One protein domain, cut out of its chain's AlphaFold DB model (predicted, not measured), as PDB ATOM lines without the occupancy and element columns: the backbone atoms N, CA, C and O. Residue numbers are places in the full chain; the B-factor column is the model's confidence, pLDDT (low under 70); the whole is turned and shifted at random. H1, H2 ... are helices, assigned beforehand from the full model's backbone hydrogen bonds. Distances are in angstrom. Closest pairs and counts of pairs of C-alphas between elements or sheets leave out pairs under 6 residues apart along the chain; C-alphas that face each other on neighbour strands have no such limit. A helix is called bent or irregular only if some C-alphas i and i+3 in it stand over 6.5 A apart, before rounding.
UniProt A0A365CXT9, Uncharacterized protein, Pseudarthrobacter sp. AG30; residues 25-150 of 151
ATOM      1  N   GLY A  25      39.546  42.425  43.635       61.31
ATOM      2  CA  GLY A  25      40.694  43.231  43.216       61.31
ATOM      3  C   GLY A  25      41.940  42.959  44.069       61.31
ATOM      4  O   GLY A  25      41.987  41.998  44.842       61.31
ATOM      5  N   VAL A  26      42.968  43.792  43.890       64.69
ATOM      6  CA  VAL A  26      44.182  43.790  44.718       64.69
ATOM      7  C   VAL A  26      43.964  44.759  45.866       64.69
ATOM      8  O   VAL A  26      43.706  45.935  45.628       64.69
ATOM      9  N   ILE A  27      44.075  44.276  47.099       70.38
ATOM     10  CA  ILE A  27      44.211  45.160  48.254       70.38
ATOM     11  C   ILE A  27      45.702  45.486  48.326       70.38
ATOM     12  O   ILE A  27      46.494  44.620  48.694       70.38
ATOM     13  N   GLU A  28      46.080  46.678  47.861       68.88
ATOM     14  CA  GLU A  28      47.485  47.092  47.706       68.88
ATOM     15  C   GLU A  28      48.271  46.926  49.013       68.88
ATOM     16  O   GLU A  28      49.344  46.330  48.989       68.88
ATOM     17  N   ASP A  29      47.667  47.292  50.147       71.69
ATOM     18  CA  ASP A  29      48.252  47.129  51.483       71.69
ATOM     19  C   ASP A  29      48.586  45.656  51.795       71.69
ATOM     20  O   ASP A  29      49.695  45.325  52.208       71.69
ATOM     21  N   MET A  30      47.666  44.728  51.505       76.88
ATOM     22  CA  MET A  30      47.900  43.294  51.733       76.88
ATOM     23  C   MET A  30      48.955  42.722  50.783       76.88
ATOM     24  O   MET A  30      49.666  41.780  51.132       76.88
ATOM     25  N   LEU A  31      49.046  43.251  49.560       80.31
ATOM     26  CA  LEU A  31      50.091  42.852  48.624       80.31
ATOM     27  C   LEU A  31      51.461  43.335  49.112       80.31
ATOM     28  O   LEU A  31      52.426  42.572  49.043       80.31
ATOM     29  N   GLU A  32      51.546  44.564  49.618       80.62
ATOM     30  CA  GLU A  32      52.761  45.114  50.215       80.62
ATOM     31  C   GLU A  32      53.214  44.286  51.425       80.62
ATOM     32  O   GLU A  32      54.377  43.880  51.475       80.62
ATOM     33  N   ASP A  33      52.296  43.939  52.333       86.12
ATOM     34  CA  ASP A  33      52.567  43.072  53.488       86.12
ATOM     35  C   ASP A  33      53.137  41.716  53.059       86.12
ATOM     36  O   ASP A  33      54.190  41.287  53.533       86.12
ATOM     37  N   VAL A  34      52.476  41.042  52.115       85.81
ATOM     38  CA  VAL A  34      52.894  39.712  51.649       85.81
ATOM     39  C   VAL A  34      54.249  39.764  50.943       85.81
ATOM     40  O   VAL A  34      55.070  38.862  51.127       85.81
ATOM     41  N   LEU A  35      54.518  40.804  50.148       87.12
ATOM     42  CA  LEU A  35      55.817  40.986  49.494       87.12
ATOM     43  C   LEU A  35      56.926  41.268  50.514       87.12
ATOM     44  O   LEU A  35      58.011  40.691  50.404       87.12
ATOM     45  N   PHE A  36      56.647  42.102  51.516       88.62
ATOM     46  CA  PHE A  36      57.575  42.410  52.599       88.62
ATOM     47  C   PHE A  36      57.920  41.155  53.412       88.62
ATOM     48  O   PHE A  36      59.093  40.801  53.544       88.62
ATOM     49  N   LEU A  37      56.910  40.418  53.879       92.31
ATOM     50  CA  LEU A  37      57.074  39.167  54.625       92.31
ATOM     51  C   LEU A  37      57.782  38.093  53.787       92.31
ATOM     52  O   LEU A  37      58.682  37.406  54.273       92.31
ATOM     53  N   GLY A  38      57.439  37.980  52.502       91.00
ATOM     54  CA  GLY A  38      58.117  37.084  51.568       91.00
ATOM     55  C   GLY A  38      59.607  37.407  51.424       91.00
ATOM     56  O   GLY A  38      60.439  36.496  51.410       91.00
ATOM     57  N   ALA A  39      59.967  38.692  51.377       90.88
ATOM     58  CA  ALA A  39      61.359  39.123  51.365       90.88
ATOM     59  C   ALA A  39      62.074  38.759  52.679       90.88
ATOM     60  O   ALA A  39      63.160  38.183  52.627       90.88
ATOM     61  N   VAL A  40      61.457  38.989  53.844       93.75
ATOM     62  CA  VAL A  40      62.010  38.561  55.147       93.75
ATOM     63  C   VAL A  40      62.250  37.045  55.176       93.75
ATOM     64  O   VAL A  40      63.342  36.596  55.530       93.75
ATOM     65  N   ALA A  41      61.288  36.239  54.717       92.94
ATOM     66  CA  ALA A  41      61.419  34.781  54.672       92.94
ATOM     67  C   ALA A  41      62.599  34.313  53.797       92.94
ATOM     68  O   ALA A  41      63.276  33.336  54.132       92.94
ATOM     69  N   LEU A  42      62.888  35.016  52.696       91.75
ATOM     70  CA  LEU A  42      64.050  34.732  51.850       91.75
ATOM     71  C   LEU A  42      65.382  35.019  52.553       91.75
ATOM     72  O   LEU A  42      66.362  34.333  52.266       91.75
ATOM     73  N   HIS A  43      65.429  35.992  53.464       91.38
ATOM     74  CA  HIS A  43      66.619  36.291  54.266       91.38
ATOM     75  C   HIS A  43      66.826  35.328  55.444       91.38
ATOM     76  O   HIS A  43      67.931  35.242  55.977       91.38
ATOM     77  N   LEU A  44      65.792  34.580  55.828       89.81
ATOM     78  CA  LEU A  44      65.847  33.590  56.908       89.81
ATOM     79  C   LEU A  44      66.108  32.160  56.428       89.81
ATOM     80  O   LEU A  44      66.333  31.287  57.255       89.81
ATOM     81  N   LYS A  45      66.075  31.896  55.118       86.88
ATOM     82  CA  LYS A  45      66.136  30.537  54.538       86.88
ATOM     83  C   LYS A  45      67.325  29.683  55.004       86.88
ATOM     84  O   LYS A  45      67.198  28.466  55.063       86.88
ATOM     85  N   ASP A  46      68.457  30.316  55.313       82.44
ATOM     86  CA  ASP A  46      69.679  29.625  55.740       82.44
ATOM     87  C   ASP A  46      69.711  29.406  57.264       82.44
ATOM     88  O   ASP A  46      70.392  28.501  57.740       82.44
ATOM     89  N   ALA A  47      68.954  30.205  58.025       79.06
ATOM     90  CA  ALA A  47      68.874  30.140  59.485       79.06
ATOM     91  C   ALA A  47      67.670  29.320  59.983       79.06
ATOM     92  O   ALA A  47      67.737  28.700  61.039       79.06
ATOM     93  N   VAL A  48      66.568  29.301  59.227       85.56
ATOM     94  CA  VAL A  48      65.302  28.665  59.606       85.56
ATOM     95  C   VAL A  48      64.867  27.688  58.505       85.56
ATOM     96  O   VAL A  48      64.475  28.135  57.422       85.56
ATOM     97  N   PRO A  49      64.852  26.361  58.765       81.00
ATOM     98  CA  PRO A  49      64.521  25.333  57.767       81.00
ATOM     99  C   PRO A  49      63.149  25.489  57.084       81.00
ATOM    100  O   PRO A  49      62.939  24.971  55.987       81.00
ATOM    101  N   TYR A  50      62.211  26.203  57.718       86.62
ATOM    102  CA  TYR A  50      60.889  26.532  57.174       86.62
ATOM    103  C   TYR A  50      60.556  28.021  57.359       86.62
ATOM    104  O   TYR A  50      59.574  28.394  58.001       86.62
ATOM    105  N   SER A  51      61.399  28.886  56.790       89.00
ATOM    106  CA  SER A  51      61.327  30.337  56.996       89.00
ATOM    107  C   SER A  51      59.981  30.972  56.633       89.00
ATOM    108  O   SER A  51      59.526  31.860  57.342       89.00
ATOM    109  N   ALA A  52      59.311  30.516  55.570       88.00
ATOM    110  CA  ALA A  52      58.021  31.073  55.156       88.00
ATOM    111  C   ALA A  52      56.909  30.836  56.188       88.00
ATOM    112  O   ALA A  52      56.137  31.748  56.474       88.00
ATOM    113  N   GLY A  53      56.838  29.633  56.767       87.56
ATOM    114  CA  GLY A  53      55.871  29.360  57.830       87.56
ATOM    115  C   GLY A  53      56.224  30.078  59.120       87.56
ATOM    116  O   GLY A  53      55.353  30.686  59.722       87.56
ATOM    117  N   TRP A  54      57.509  30.094  59.484       91.69
ATOM    118  CA  TRP A  54      57.957  30.828  60.664       91.69
ATOM    119  C   TRP A  54      57.602  32.318  60.566       91.69
ATOM    120  O   TRP A  54      57.090  32.886  61.524       91.69
ATOM    121  N   VAL A  55      57.808  32.947  59.403       93.50
ATOM    122  CA  VAL A  55      57.422  34.349  59.174       93.50
ATOM    123  C   VAL A  55      55.912  34.537  59.250       93.50
ATOM    124  O   VAL A  55      55.470  35.522  59.827       93.50
ATOM    125  N   ALA A  56      55.117  33.603  58.723       90.75
ATOM    126  CA  ALA A  56      53.661  33.667  58.840       90.75
ATOM    127  C   ALA A  56      53.196  33.602  60.308       90.75
ATOM    128  O   ALA A  56      52.324  34.373  60.707       90.75
ATOM    129  N   ASP A  57      53.822  32.749  61.123       90.44
ATOM    130  CA  ASP A  57      53.526  32.615  62.557       90.44
ATOM    131  C   ASP A  57      53.922  33.867  63.368       90.44
ATOM    132  O   ASP A  57      53.401  34.087  64.460       90.44
ATOM    133  N   HIS A  58      54.832  34.695  62.841       93.06
ATOM    134  CA  HIS A  58      55.363  35.896  63.500       93.06
ATOM    135  C   HIS A  58      55.050  37.193  62.739       93.06
ATOM    136  O   HIS A  58      55.671  38.226  63.000       93.06
ATOM    137  N   GLN A  59      54.098  37.154  61.802       94.00
ATOM    138  CA  GLN A  59      53.828  38.266  60.888       94.00
ATOM    139  C   GLN A  59      53.497  39.564  61.632       94.00
ATOM    140  O   GLN A  59      54.017  40.611  61.266       94.00
ATOM    141  N   ASP A  60      52.731  39.488  62.722       93.00
ATOM    142  CA  ASP A  60      52.306  40.666  63.481       93.00
ATOM    143  C   ASP A  60      53.504  41.403  64.093       93.00
ATOM    144  O   ASP A  60      53.568  42.628  64.060       93.00
ATOM    145  N   THR A  61      54.496  40.667  64.606       91.69
ATOM    146  CA  THR A  61      55.731  41.251  65.148       91.69
ATOM    147  C   THR A  61      56.570  41.896  64.046       91.69
ATOM    148  O   THR A  61      57.083  42.998  64.218       91.69
ATOM    149  N   ILE A  62      56.688  41.227  62.898       92.69
ATOM    150  CA  ILE A  62      57.503  41.693  61.769       92.69
ATOM    151  C   ILE A  62      56.885  42.941  61.121       92.69
ATOM    152  O   ILE A  62      57.599  43.892  60.798       92.69
ATOM    153  N   LEU A  63      55.563  42.949  60.940       92.00
ATOM    154  CA  LEU A  63      54.830  44.093  60.404       92.00
ATOM    155  C   LEU A  63      54.821  45.253  61.401       92.00
ATOM    156  O   LEU A  63      55.018  46.386  60.981       92.00
ATOM    157  N   ALA A  64      54.722  44.989  62.709       92.88
ATOM    158  CA  ALA A  64      54.842  46.037  63.720       92.88
ATOM    159  C   ALA A  64      56.192  46.769  63.647       92.88
ATOM    160  O   ALA A  64      56.223  47.991  63.754       92.88
ATOM    161  N   ASP A  65      57.308  46.067  63.421       89.44
ATOM    162  CA  ASP A  65      58.609  46.721  63.229       89.44
ATOM    163  C   ASP A  65      58.611  47.640  61.992       89.44
ATOM    164  O   ASP A  65      59.056  48.789  62.060       89.44
ATOM    165  N   ARG A  66      58.057  47.183  60.867       88.50
ATOM    166  CA  ARG A  66      57.904  48.034  59.678       88.50
ATOM    167  C   ARG A  66      57.025  49.254  59.971       88.50
ATOM    168  O   ARG A  66      57.403  50.374  59.632       88.50
ATOM    169  N   ASP A  67      55.880  49.045  60.611       90.00
ATOM    170  CA  ASP A  67      54.893  50.089  60.907       90.00
ATOM    171  C   ASP A  67      55.428  51.108  61.933       90.00
ATOM    172  O   ASP A  67      55.060  52.283  61.901       90.00
ATOM    173  N   ASN A  68      56.376  50.695  62.782       91.00
ATOM    174  CA  ASN A  68      57.152  51.564  63.671       91.00
ATOM    175  C   ASN A  68      58.231  52.391  62.942       91.00
ATOM    176  O   ASN A  68      58.919  53.199  63.570       91.00
ATOM    177  N   GLY A  69      58.376  52.224  61.625       88.62
ATOM    178  CA  GLY A  69      59.268  53.009  60.775       88.62
ATOM    179  C   GLY A  69      60.668  52.425  60.593       88.62
ATOM    180  O   GLY A  69      61.523  53.115  60.036       88.62
ATOM    181  N   TYR A  70      60.922  51.185  61.029       88.62
ATOM    182  CA  TYR A  70      62.200  50.527  60.760       88.62
ATOM    183  C   TYR A  70      62.341  50.204  59.269       88.62
ATOM    184  O   TYR A  70      61.433  49.672  58.624       88.62
ATOM    185  N   ALA A  71      63.515  50.489  58.711       90.81
ATOM    186  CA  ALA A  71      63.835  50.115  57.345       90.81
ATOM    187  C   ALA A  71      64.003  48.593  57.229       90.81
ATOM    188  O   ALA A  71      64.431  47.919  58.162       90.81
ATOM    189  N   PHE A  72      63.772  48.037  56.036       89.56
ATOM    190  CA  PHE A  72      63.943  46.599  55.786       89.56
ATOM    191  C   PHE A  72      65.325  46.062  56.215       89.56
ATOM    192  O   PHE A  72      65.428  44.972  56.770       89.56
ATOM    193  N   ALA A  73      66.384  46.856  56.013       90.12
ATOM    194  CA  ALA A  73      67.747  46.515  56.425       90.12
ATOM    195  C   ALA A  73      67.940  46.447  57.954       90.12
ATOM    196  O   ALA A  73      68.903  45.842  58.409       90.12
ATOM    197  N   GLU A  74      67.042  47.053  58.731       91.75
ATOM    198  CA  GLU A  74      67.017  47.003  60.197       91.75
ATOM    199  C   GLU A  74      66.097  45.883  60.698       91.75
ATOM    200  O   GLU A  74      66.423  45.213  61.676       91.75
ATOM    201  N   VAL A  75      64.979  45.641  60.004       92.00
ATOM    202  CA  VAL A  75      64.036  44.562  60.331       92.00
ATOM    203  C   VAL A  75      64.676  43.191  60.126       92.00
ATOM    204  O   VAL A  75      64.592  42.342  61.006       92.00
ATOM    205  N   VAL A  76      65.362  42.953  59.002       92.62
ATOM    206  CA  VAL A  76      65.932  41.625  58.703       92.62
ATOM    207  C   VAL A  76      66.876  41.113  59.807       92.62
ATOM    208  O   VAL A  76      66.652  39.993  60.273       92.62
ATOM    209  N   PRO A  77      67.875  41.888  60.280       91.12
ATOM    210  CA  PRO A  77      68.717  41.469  61.399       91.12
ATOM    211  C   PRO A  77      67.923  41.200  62.679       91.12
ATOM    212  O   PRO A  77      68.150  40.181  63.321       91.12
ATOM    213  N   ARG A  78      66.945  42.049  63.027       91.44
ATOM    214  CA  ARG A  78      66.093  41.847  64.216       91.44
ATOM    215  C   ARG A  78      65.342  40.523  64.156       91.44
ATOM    216  O   ARG A  78      65.305  39.789  65.138       91.44
ATOM    217  N   VAL A  79      64.787  40.191  62.994       92.56
ATOM    218  CA  VAL A  79      64.054  38.938  62.798       92.56
ATOM    219  C   VAL A  79      64.989  37.728  62.830       92.56
ATOM    220  O   VAL A  79      64.631  36.701  63.401       92.56
ATOM    221  N   GLN A  80      66.195  37.832  62.266       91.00
ATOM    222  CA  GLN A  80      67.216  36.782  62.372       91.00
ATOM    223  C   GLN A  80      67.605  36.526  63.830       91.00
ATOM    224  O   GLN A  80      67.626  35.377  64.269       91.00
ATOM    225  N   THR A  81      67.838  37.596  64.586       89.50
ATOM    226  CA  THR A  81      68.133  37.557  66.019       89.50
ATOM    227  C   THR A  81      66.974  36.938  66.809       89.50
ATOM    228  O   THR A  81      67.199  36.047  67.623       89.50
ATOM    229  N   LEU A  82      65.723  37.303  66.506       89.19
ATOM    230  CA  LEU A  82      64.526  36.694  67.102       89.19
ATOM    231  C   LEU A  82      64.398  35.197  66.782       89.19
ATOM    232  O   LEU A  82      64.038  34.402  67.651       89.19
ATOM    233  N   ALA A  83      64.674  34.795  65.542       89.75
ATOM    234  CA  ALA A  83      64.623  33.394  65.141       89.75
ATOM    235  C   ALA A  83      65.676  32.557  65.881       89.75
ATOM    236  O   ALA A  83      65.344  31.492  66.403       89.75
ATOM    237  N   ALA A  84      66.908  33.065  65.986       88.25
ATOM    238  CA  ALA A  84      67.979  32.431  66.750       88.25
ATOM    239  C   ALA A  84      67.621  32.315  68.240       88.25
ATOM    240  O   ALA A  84      67.736  31.234  68.816       88.25
ATOM    241  N   ALA A  85      67.094  33.389  68.831       88.62
ATOM    242  CA  ALA A  85      66.665  33.417  70.223       88.62
ATOM    243  C   ALA A  85      65.603  32.358  70.544       88.62
ATOM    244  O   ALA A  85      65.695  31.627  71.534       88.62
ATOM    245  N   LYS A  86      64.597  32.225  69.672       87.75
ATOM    246  CA  LYS A  86      63.536  31.224  69.843       87.75
ATOM    247  C   LYS A  86      64.046  29.795  69.720       87.75
ATOM    248  O   LYS A  86      63.605  28.944  70.491       87.75
ATOM    249  N   GLU A  87      64.949  29.534  68.781       88.50
ATOM    250  CA  GLU A  87      65.572  28.218  68.638       88.50
ATOM    251  C   GLU A  87      66.404  27.872  69.877       88.50
ATOM    252  O   GLU A  87      66.221  26.807  70.464       88.50
ATOM    253  N   TRP A  88      67.239  28.803  70.341       91.94
ATOM    254  CA  TRP A  88      68.046  28.627  71.548       91.94
ATOM    255  C   TRP A  88      67.171  28.353  72.779       91.94
ATOM    256  O   TRP A  88      67.409  27.395  73.510       91.94
ATOM    257  N   MET A  89      66.094  29.126  72.973       89.12
ATOM    258  CA  MET A  89      65.145  28.921  74.075       89.12
ATOM    259  C   MET A  89      64.483  27.541  74.009       89.12
ATOM    260  O   MET A  89      64.315  26.880  75.037       89.12
ATOM    261  N   SER A  90      64.103  27.097  72.809       87.75
ATOM    262  CA  SER A  90      63.526  25.770  72.581       87.75
ATOM    263  C   SER A  90      64.510  24.666  72.981       87.75
ATOM    264  O   SER A  90      64.156  23.763  73.743       87.75
ATOM    265  N   GLN A  91      65.769  24.783  72.552       91.25
ATOM    266  CA  GLN A  91      66.838  23.848  72.905       91.25
ATOM    267  C   GLN A  91      67.126  23.846  74.411       91.25
ATOM    268  O   GLN A  91      67.247  22.778  75.009       91.25
ATOM    269  N   PHE A  92      67.165  25.020  75.050       93.12
ATOM    270  CA  PHE A  92      67.354  25.138  76.496       93.12
ATOM    271  C   PHE A  92      66.228  24.444  77.266       93.12
ATOM    272  O   PHE A  92      66.480  23.644  78.167       93.12
ATOM    273  N   CYS A  93      64.976  24.697  76.879       90.75
ATOM    274  CA  CYS A  93      63.816  24.050  77.484       90.75
ATOM    275  C   CYS A  93      63.883  22.522  77.347       90.75
ATOM    276  O   CYS A  93      63.635  21.816  78.323       90.75
ATOM    277  N   ALA A  94      64.261  22.014  76.169       90.19
ATOM    278  CA  ALA A  94      64.424  20.583  75.927       90.19
ATOM    279  C   ALA A  94      65.568  19.968  76.753       90.19
ATOM    280  O   ALA A  94      65.452  18.832  77.207       90.19
ATOM    281  N   ALA A  95      66.653  20.713  76.987       92.19
ATOM    282  CA  ALA A  95      67.777  20.261  77.803       92.19
ATOM    283  C   ALA A  95      67.429  20.179  79.302       92.19
ATOM    284  O   ALA A  95      67.885  19.269  79.995       92.19
ATOM    285  N   VAL A  96      66.616  21.111  79.812       92.38
ATOM    286  CA  VAL A  96      66.231  21.160  81.235       92.38
ATOM    287  C   VAL A  96      65.030  20.255  81.543       92.38
ATOM    288  O   VAL A  96      65.009  19.605  82.589       92.38
ATOM    289  N   TYR A  97      64.044  20.191  80.645       89.75
ATOM    290  CA  TYR A  97      62.781  19.464  80.822       89.75
ATOM    291  C   TYR A  97      62.434  18.615  79.580       89.75
ATOM    292  O   TYR A  97      61.470  18.915  78.876       89.75
ATOM    293  N   PRO A  98      63.183  17.530  79.308       84.50
ATOM    294  CA  PRO A  98      63.041  16.749  78.073       84.50
ATOM    295  C   PRO A  98      61.719  15.974  77.951       84.50
ATOM    296  O   PRO A  98      61.353  15.570  76.850       84.50
ATOM    297  N   GLU A  99      61.023  15.729  79.064       86.31
ATOM    298  CA  GLU A  99      59.792  14.923  79.102       86.31
ATOM    299  C   GLU A  99      58.507  15.755  79.249       86.31
ATOM    300  O   GLU A  99      57.419  15.182  79.256       86.31
ATOM    301  N   GLU A 100      58.596  17.082  79.396       79.19
ATOM    302  CA  GLU A 100      57.400  17.917  79.566       79.19
ATOM    303  C   GLU A 100      56.894  18.475  78.229       79.19
ATOM    304  O   GLU A 100      57.664  18.951  77.400       79.19
ATOM    305  N   ASP A 101      55.567  18.476  78.060       72.38
ATOM    306  CA  ASP A 101      54.897  19.007  76.866       72.38
ATOM    307  C   ASP A 101      54.905  20.548  76.806       72.38
ATOM    308  O   ASP A 101      54.806  21.123  75.723       72.38
ATOM    309  N   ASN A 102      55.016  21.238  77.954       78.06
ATOM    310  CA  ASN A 102      55.122  22.702  78.004       78.06
ATOM    311  C   ASN A 102      56.186  23.192  79.009       78.06
ATOM    312  O   ASN A 102      55.866  23.762  80.057       78.06
ATOM    313  N   PRO A 103      57.474  22.998  78.689       78.38
ATOM    314  CA  PRO A 103      58.582  23.352  79.573       78.38
ATOM    315  C   PRO A 103      58.746  24.869  79.758       78.38
ATOM    316  O   PRO A 103      59.325  25.315  80.749       78.38
ATOM    317  N   LYS A 104      58.197  25.682  78.844       76.06
ATOM    318  CA  LYS A 104      58.290  27.145  78.900       76.06
ATOM    319  C   LYS A 104      57.509  27.734  80.077       76.06
ATOM    320  O   LYS A 104      57.992  28.669  80.711       76.06
ATOM    321  N   ASP A 105      56.360  27.155  80.425       81.56
ATOM    322  CA  ASP A 105      55.550  27.612  81.566       81.56
ATOM    323  C   ASP A 105      56.308  27.478  82.896       81.56
ATOM    324  O   ASP A 105      56.141  28.294  83.802       81.56
ATOM    325  N   ARG A 106      57.186  26.473  83.012       78.62
ATOM    326  CA  ARG A 106      58.027  26.251  84.200       78.62
ATOM    327  C   ARG A 106      59.130  27.290  84.355       78.62
ATOM    328  O   ARG A 106      59.607  27.498  85.465       78.62
ATOM    329  N   LEU A 107      59.539  27.903  83.250       84.00
ATOM    330  CA  LEU A 107      60.665  28.829  83.176       84.00
ATOM    331  C   LEU A 107      60.218  30.277  82.977       84.00
ATOM    332  O   LEU A 107      61.056  31.138  82.731       84.00
ATOM    333  N   LEU A 108      58.916  30.561  83.098       84.94
ATOM    334  CA  LEU A 108      58.361  31.889  82.842       84.94
ATOM    335  C   LEU A 108      59.032  32.977  83.698       84.94
ATOM    336  O   LEU A 108      59.262  34.080  83.216       84.94
ATOM    337  N   GLU A 109      59.410  32.649  84.938       87.19
ATOM    338  CA  GLU A 109      60.125  33.557  85.848       87.19
ATOM    339  C   GLU A 109      61.562  33.893  85.408       87.19
ATOM    340  O   GLU A 109      62.144  34.854  85.900       87.19
ATOM    341  N   PHE A 110      62.124  33.131  84.464       89.25
ATOM    342  CA  PHE A 110      63.453  33.343  83.885       89.25
ATOM    343  C   PHE A 110      63.400  33.840  82.433       89.25
ATOM    344  O   PHE A 110      64.447  33.962  81.803       89.25
ATOM    345  N   GLY A 111      62.202  34.102  81.896       85.25
ATOM    346  CA  GLY A 111      61.988  34.368  80.473       85.25
ATOM    347  C   GLY A 111      62.855  35.499  79.921       85.25
ATOM    348  O   GLY A 111      63.508  35.297  78.905       85.25
ATOM    349  N   GLU A 112      62.917  36.634  80.623       85.75
ATOM    350  CA  GLU A 112      63.709  37.804  80.208       85.75
ATOM    351  C   GLU A 112      65.213  37.489  80.160       85.75
ATOM    352  O   GLU A 112      65.851  37.691  79.135       85.75
ATOM    353  N   ALA A 113      65.777  36.905  81.224       88.81
ATOM    354  CA  ALA A 113      67.210  36.594  81.279       88.81
ATOM    355  C   ALA A 113      67.625  35.526  80.249       88.81
ATOM    356  O   ALA A 113      68.715  35.585  79.681       88.81
ATOM    357  N   LEU A 114      66.761  34.535  80.004       89.44
ATOM    358  CA  LEU A 114      66.996  33.524  78.974       89.44
ATOM    359  C   LEU A 114      66.887  34.117  77.564       89.44
ATOM    360  O   LEU A 114      67.635  33.711  76.680       89.44
ATOM    361  N   GLU A 115      65.978  35.067  77.347       86.31
ATOM    362  CA  GLU A 115      65.867  35.797  76.085       86.31
ATOM    363  C   GLU A 115      67.117  36.656  75.834       86.31
ATOM    364  O   GLU A 115      67.716  36.553  74.764       86.31
ATOM    365  N   GLU A 116      67.597  37.403  76.830       87.94
ATOM    366  CA  GLU A 116      68.847  38.171  76.734       87.94
ATOM    367  C   GLU A 116      70.057  37.282  76.406       87.94
ATOM    368  O   GLU A 116      70.808  37.574  75.473       87.94
ATOM    369  N   LEU A 117      70.208  36.150  77.100       89.75
ATOM    370  CA  LEU A 117      71.252  35.159  76.806       89.75
ATOM    371  C   LEU A 117      71.165  34.612  75.385       89.75
ATOM    372  O   LEU A 117      72.175  34.439  74.704       89.75
ATOM    373  N   SER A 118      69.949  34.337  74.928       88.38
ATOM    374  CA  SER A 118      69.730  33.809  73.588       88.38
ATOM    375  C   SER A 118      70.119  34.812  72.494       88.38
ATOM    376  O   SER A 118      70.497  34.405  71.395       88.38
ATOM    377  N   PHE A 119      70.080  36.114  72.801       86.81
ATOM    378  CA  PHE A 119      70.540  37.174  71.909       86.81
ATOM    379  C   PHE A 119      72.055  37.390  71.940       86.81
ATOM    380  O   PHE A 119      72.602  37.805  70.917       86.81
ATOM    381  N   SER A 120      72.739  37.111  73.058       83.19
ATOM    382  CA  SER A 120      74.203  37.253  73.126       83.19
ATOM    383  C   SER A 120      74.914  36.199  72.277       83.19
ATOM    384  O   SER A 120      75.924  36.490  71.637       83.19
ATOM    385  N   GLY A 121      74.371  34.976  72.222       75.75
ATOM    386  CA  GLY A 121      74.936  33.875  71.436       75.75
ATOM    387  C   GLY A 121      76.315  33.406  71.917       75.75
ATOM    388  O   GLY A 121      76.992  32.664  71.209       75.75
ATOM    389  N   GLU A 122      76.744  33.837  73.105       83.88
ATOM    390  CA  GLU A 122      78.088  33.577  73.629       83.88
ATOM    391  C   GLU A 122      78.252  32.180  74.231       83.88
ATOM    392  O   GLU A 122      79.363  31.651  74.304       83.88
ATOM    393  N   PHE A 123      77.149  31.573  74.671       87.62
ATOM    394  CA  PHE A 123      77.167  30.328  75.427       87.62
ATOM    395  C   PHE A 123      76.439  29.196  74.704       87.62
ATOM    396  O   PHE A 123      75.313  29.346  74.222       87.62
ATOM    397  N   GLU A 124      77.063  28.019  74.729       91.75
ATOM    398  CA  GLU A 124      76.435  26.761  74.329       91.75
ATOM    399  C   GLU A 124      75.265  26.425  75.264       91.75
ATOM    400  O   GLU A 124      75.396  26.476  76.492       91.75
ATOM    401  N   VAL A 125      74.132  26.019  74.687       93.25
ATOM    402  CA  VAL A 125      72.900  25.702  75.430       93.25
ATOM    403  C   VAL A 125      73.149  24.655  76.521       93.25
ATOM    404  O   VAL A 125      72.706  24.833  77.656       93.25
ATOM    405  N   ASP A 126      73.906  23.598  76.209       93.56
ATOM    406  CA  ASP A 126      74.208  22.505  77.142       93.56
ATOM    407  C   ASP A 126      74.955  22.994  78.387       93.56
ATOM    408  O   ASP A 126      74.697  22.532  79.502       93.56
ATOM    409  N   PHE A 127      75.863  23.959  78.216       94.69
ATOM    410  CA  PHE A 127      76.595  24.555  79.327       94.69
ATOM    411  C   PHE A 127      75.648  25.332  80.245       94.69
ATOM    412  O   PHE A 127      75.658  25.121  81.461       94.69
ATOM    413  N   VAL A 128      74.797  26.188  79.671       94.62
ATOM    414  CA  VAL A 128      73.852  27.009  80.444       94.62
ATOM    415  C   VAL A 128      72.820  26.126  81.149       94.62
ATOM    416  O   VAL A 128      72.566  26.313  82.339       94.62
ATOM    417  N   ALA A 129      72.278  25.115  80.466       94.81
ATOM    418  CA  ALA A 129      71.340  24.156  81.048       94.81
ATOM    419  C   ALA A 129      71.972  23.379  82.213       94.81
ATOM    420  O   ALA A 129      71.362  23.231  83.277       94.81
ATOM    421  N   HIS A 130      73.223  22.934  82.064       95.69
ATOM    422  CA  HIS A 130      73.938  22.239  83.132       95.69
ATOM    423  C   HIS A 130      74.191  23.145  84.345       95.69
ATOM    424  O   HIS A 130      73.911  22.754  85.481       95.69
ATOM    425  N   ALA A 131      74.660  24.377  84.115       94.94
ATOM    426  CA  ALA A 131      74.849  25.366  85.172       94.94
ATOM    427  C   ALA A 131      73.529  25.667  85.904       94.94
ATOM    428  O   ALA A 131      73.498  25.730  87.135       94.94
ATOM    429  N   PHE A 132      72.420  25.779  85.168       95.25
ATOM    430  CA  PHE A 132      71.083  25.999  85.719       95.25
ATOM    431  C   PHE A 132      70.631  24.859  86.636       95.25
ATOM    432  O   PHE A 132      70.161  25.108  87.749       95.25
ATOM    433  N   LEU A 133      70.821  23.607  86.213       94.00
ATOM    434  CA  LEU A 133      70.452  22.435  87.006       94.00
ATOM    435  C   LEU A 133      71.292  22.293  88.284       94.00
ATOM    436  O   LEU A 133      70.738  21.927  89.322       94.00
ATOM    437  N   LEU A 134      72.589  22.615  88.231       96.25
ATOM    438  CA  LEU A 134      73.490  22.564  89.389       96.25
ATOM    439  C   LEU A 134      73.305  23.728  90.374       96.25
ATOM    440  O   LEU A 134      73.692  23.615  91.538       96.25
ATOM    441  N   THR A 135      72.728  24.841  89.923       96.12
ATOM    442  CA  THR A 135      72.487  26.020  90.758       96.12
ATOM    443  C   THR A 135      71.270  25.793  91.655       96.12
ATOM    444  O   THR A 135      70.204  25.373  91.186       96.12
ATOM    445  N   GLU A 136      71.410  26.095  92.950       94.81
ATOM    446  CA  GLU A 136      70.284  26.065  93.890       94.81
ATOM    447  C   GLU A 136      69.134  26.945  93.369       94.81
ATOM    448  O   GLU A 136      69.398  28.049  92.882       94.81
ATOM    449  N   PRO A 137      67.861  26.524  93.500       91.44
ATOM    450  CA  PRO A 137      66.731  27.236  92.899       91.44
ATOM    451  C   PRO A 137      66.689  28.741  93.194       91.44
ATOM    452  O   PRO A 137      66.409  29.527  92.294       91.44
ATOM    453  N   ALA A 138      67.050  29.151  94.416       91.38
ATOM    454  CA  ALA A 138      67.064  30.553  94.837       91.38
ATOM    455  C   ALA A 138      68.067  31.442  94.069       91.38
ATOM    456  O   ALA A 138      67.914  32.659  94.068       91.38
ATOM    457  N   TRP A 139      69.078  30.856  93.417       94.62
ATOM    458  CA  TRP A 139      70.159  31.579  92.734       94.62
ATOM    459  C   TRP A 139      70.110  31.476  91.205       94.62
ATOM    460  O   TRP A 139      70.920  32.107  90.526       94.62
ATOM    461  N   ARG A 140      69.163  30.719  90.639       93.06
ATOM    462  CA  ARG A 140      69.090  30.460  89.190       93.06
ATOM    463  C   ARG A 140      68.881  31.723  88.360       93.06
ATOM    464  O   ARG A 140      69.578  31.901  87.368       93.06
ATOM    465  N   ALA A 141      68.001  32.623  88.802       90.12
ATOM    466  CA  ALA A 141      67.781  33.904  88.126       90.12
ATOM    467  C   ALA A 141      69.069  34.735  88.076       90.12
ATOM    468  O   ALA A 141      69.481  35.183  87.011       90.12
ATOM    469  N   GLN A 142      69.745  34.885  89.219       92.31
ATOM    470  CA  GLN A 142      70.980  35.664  89.300       92.31
ATOM    471  C   GLN A 142      72.101  35.055  88.453       92.31
ATOM    472  O   GLN A 142      72.883  35.790  87.859       92.31
ATOM    473  N   MET A 143      72.185  33.724  88.390       94.44
ATOM    474  CA  MET A 143      73.150  33.033  87.541       94.44
ATOM    475  C   MET A 143      72.920  33.357  86.059       94.44
ATOM    476  O   MET A 143      73.871  33.748  85.386       94.44
ATOM    477  N   LEU A 144      71.675  33.276  85.576       92.75
ATOM    478  CA  LEU A 144      71.341  33.606  84.187       92.75
ATOM    479  C   LEU A 144      71.621  35.079  83.864       92.75
ATOM    480  O   LEU A 144      72.255  35.359  82.855       92.75
ATOM    481  N   ILE A 145      71.239  36.002  84.751       90.12
ATOM    482  CA  ILE A 145      71.528  37.440  84.601       90.12
ATOM    483  C   ILE A 145      73.038  37.693  84.523       90.12
ATOM    484  O   ILE A 145      73.503  38.468  83.694       90.12
ATOM    485  N   ASN A 146      73.824  37.033  85.375       90.88
ATOM    486  CA  ASN A 146      75.274  37.204  85.369       90.88
ATOM    487  C   ASN A 146      75.910  36.678  84.084       90.88
ATOM    488  O   ASN A 146      76.875  37.275  83.627       90.88
ATOM    489  N   LEU A 147      75.396  35.576  83.524       89.81
ATOM    490  CA  LEU A 147      75.848  35.076  82.227       89.81
ATOM    491  C   LEU A 147      75.441  36.031  81.094       89.81
ATOM    492  O   LEU A 147      76.246  36.269  80.207       89.81
ATOM    493  N   ALA A 148      74.235  36.609  81.145       84.12
ATOM    494  CA  ALA A 148      73.754  37.568  80.143       84.12
ATOM    495  C   ALA A 148      74.582  38.864  80.112       84.12
ATOM    496  O   ALA A 148      74.645  39.535  79.088       84.12
ATOM    497  N   ALA A 149      75.199  39.218  81.243       80.94
ATOM    498  CA  ALA A 149      75.969  40.444  81.430       80.94
ATOM    499  C   ALA A 149      77.479  40.298  81.151       80.94
ATOM    500  O   ALA A 149      78.226  41.245  81.409       80.94
ATOM    501  N   VAL A 150      77.951  39.128  80.707       71.94
ATOM    502  CA  VAL A 150      79.340  38.968  80.253       71.94
ATOM    503  C   VAL A 150      79.458  39.617  78.868       71.94
ATOM    504  O   VAL A 150      78.660  39.310  77.993       71.94
TER     505      VAL A 150
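What this domain is: This is residues 25 to 150 of the 151 residues of an uncharacterized protein of Pseudarthrobacter sp. AG30 (UniProt A0A365CXT9). Two groups of helices are joined by one long helix, H4, which runs from one group into the other: at its first part H1 and H3 pack on it, with H2 on H1, and at its later part H6 and H7 pack on it, with H8 packed on both H6 and H7 and clear of H4, and short H5 near the end of H4. The start of the printed part, residues 25 to 32, sticks out beyond the first group. The printed part has 126 residues with eight named helices, H1 to H8 in order, and no named strand; its class is all helix. It is loose, with a radius of gyration of the C-alphas of 17.2 A, and spans 60 by 31 by 25 A, only just elongated.

Where its parts are: H1, residues 28 to 44, begins at C-alpha 28 (47.485, 47.092, 47.706) and is 24.6 A long. H2 is residues 51 to 57 and H3 residues 59 to 67. H4, residues 72 to 96, measures 36.1 A and ends at C-alpha 96 (66.231, 21.160, 81.235). H5 is residues 103 to 106. H6, residues 108 to 120, measures 19.3 A; H7 is residues 125 to 134. H8, residues 137 to 148, measures 17.9 A and ends at C-alpha 148 (73.754, 37.568, 80.143). H6 and H8 are irregular: C-alphas 109 and 112 are 7.9 A apart, and C-alphas 138 and 141 are 7.5 A apart.

How they stand to each other: H4 is the hub, touching five helices. With residues 76 to 80 alone it touches H1, closest at the C-alphas of Val 40 and Val 76, 6.1 A. H3 and H4 form a helical hairpin, at a shallow tilt of 33 degrees, only just short of steep; their closest C-alphas, Asp 65 and Val 75, are 6.5 A apart. H2 touches H1, closest at the C-alphas of Ala 41 and Ser 51, 5.0 A. H4 and H5 only just touch, with 3 pairs of C-alphas within 8 A. H4 touches H6 at a steep tilt of 55 degrees, C-alphas 85 and 118 being closest at 4.6 A, and H7 with C-alphas 92 and 125 at 5.7 A. H6 and H8 touch at a shallow tilt of 23 degrees, the same way, closest at C-alphas 117 and 148, 4.8 A. H7 and H8 form a helical hairpin. H1 and H8 are apart. Every O i to N i+4 pair is within hydrogen-bond range in H1, H2, H3 and H7; the counts are 20 of 21 in H4, 7 of 9 in H6 and 6 of 8 in H8, and H5 is too short for such a pair.

The domain as a whole: The two C-alphas farthest apart, Gly 25 and Glu 136, are 61.1 A apart. The printed part has no cut, and no link is long. Residues 25, 26 and 28 have pLDDT under 70.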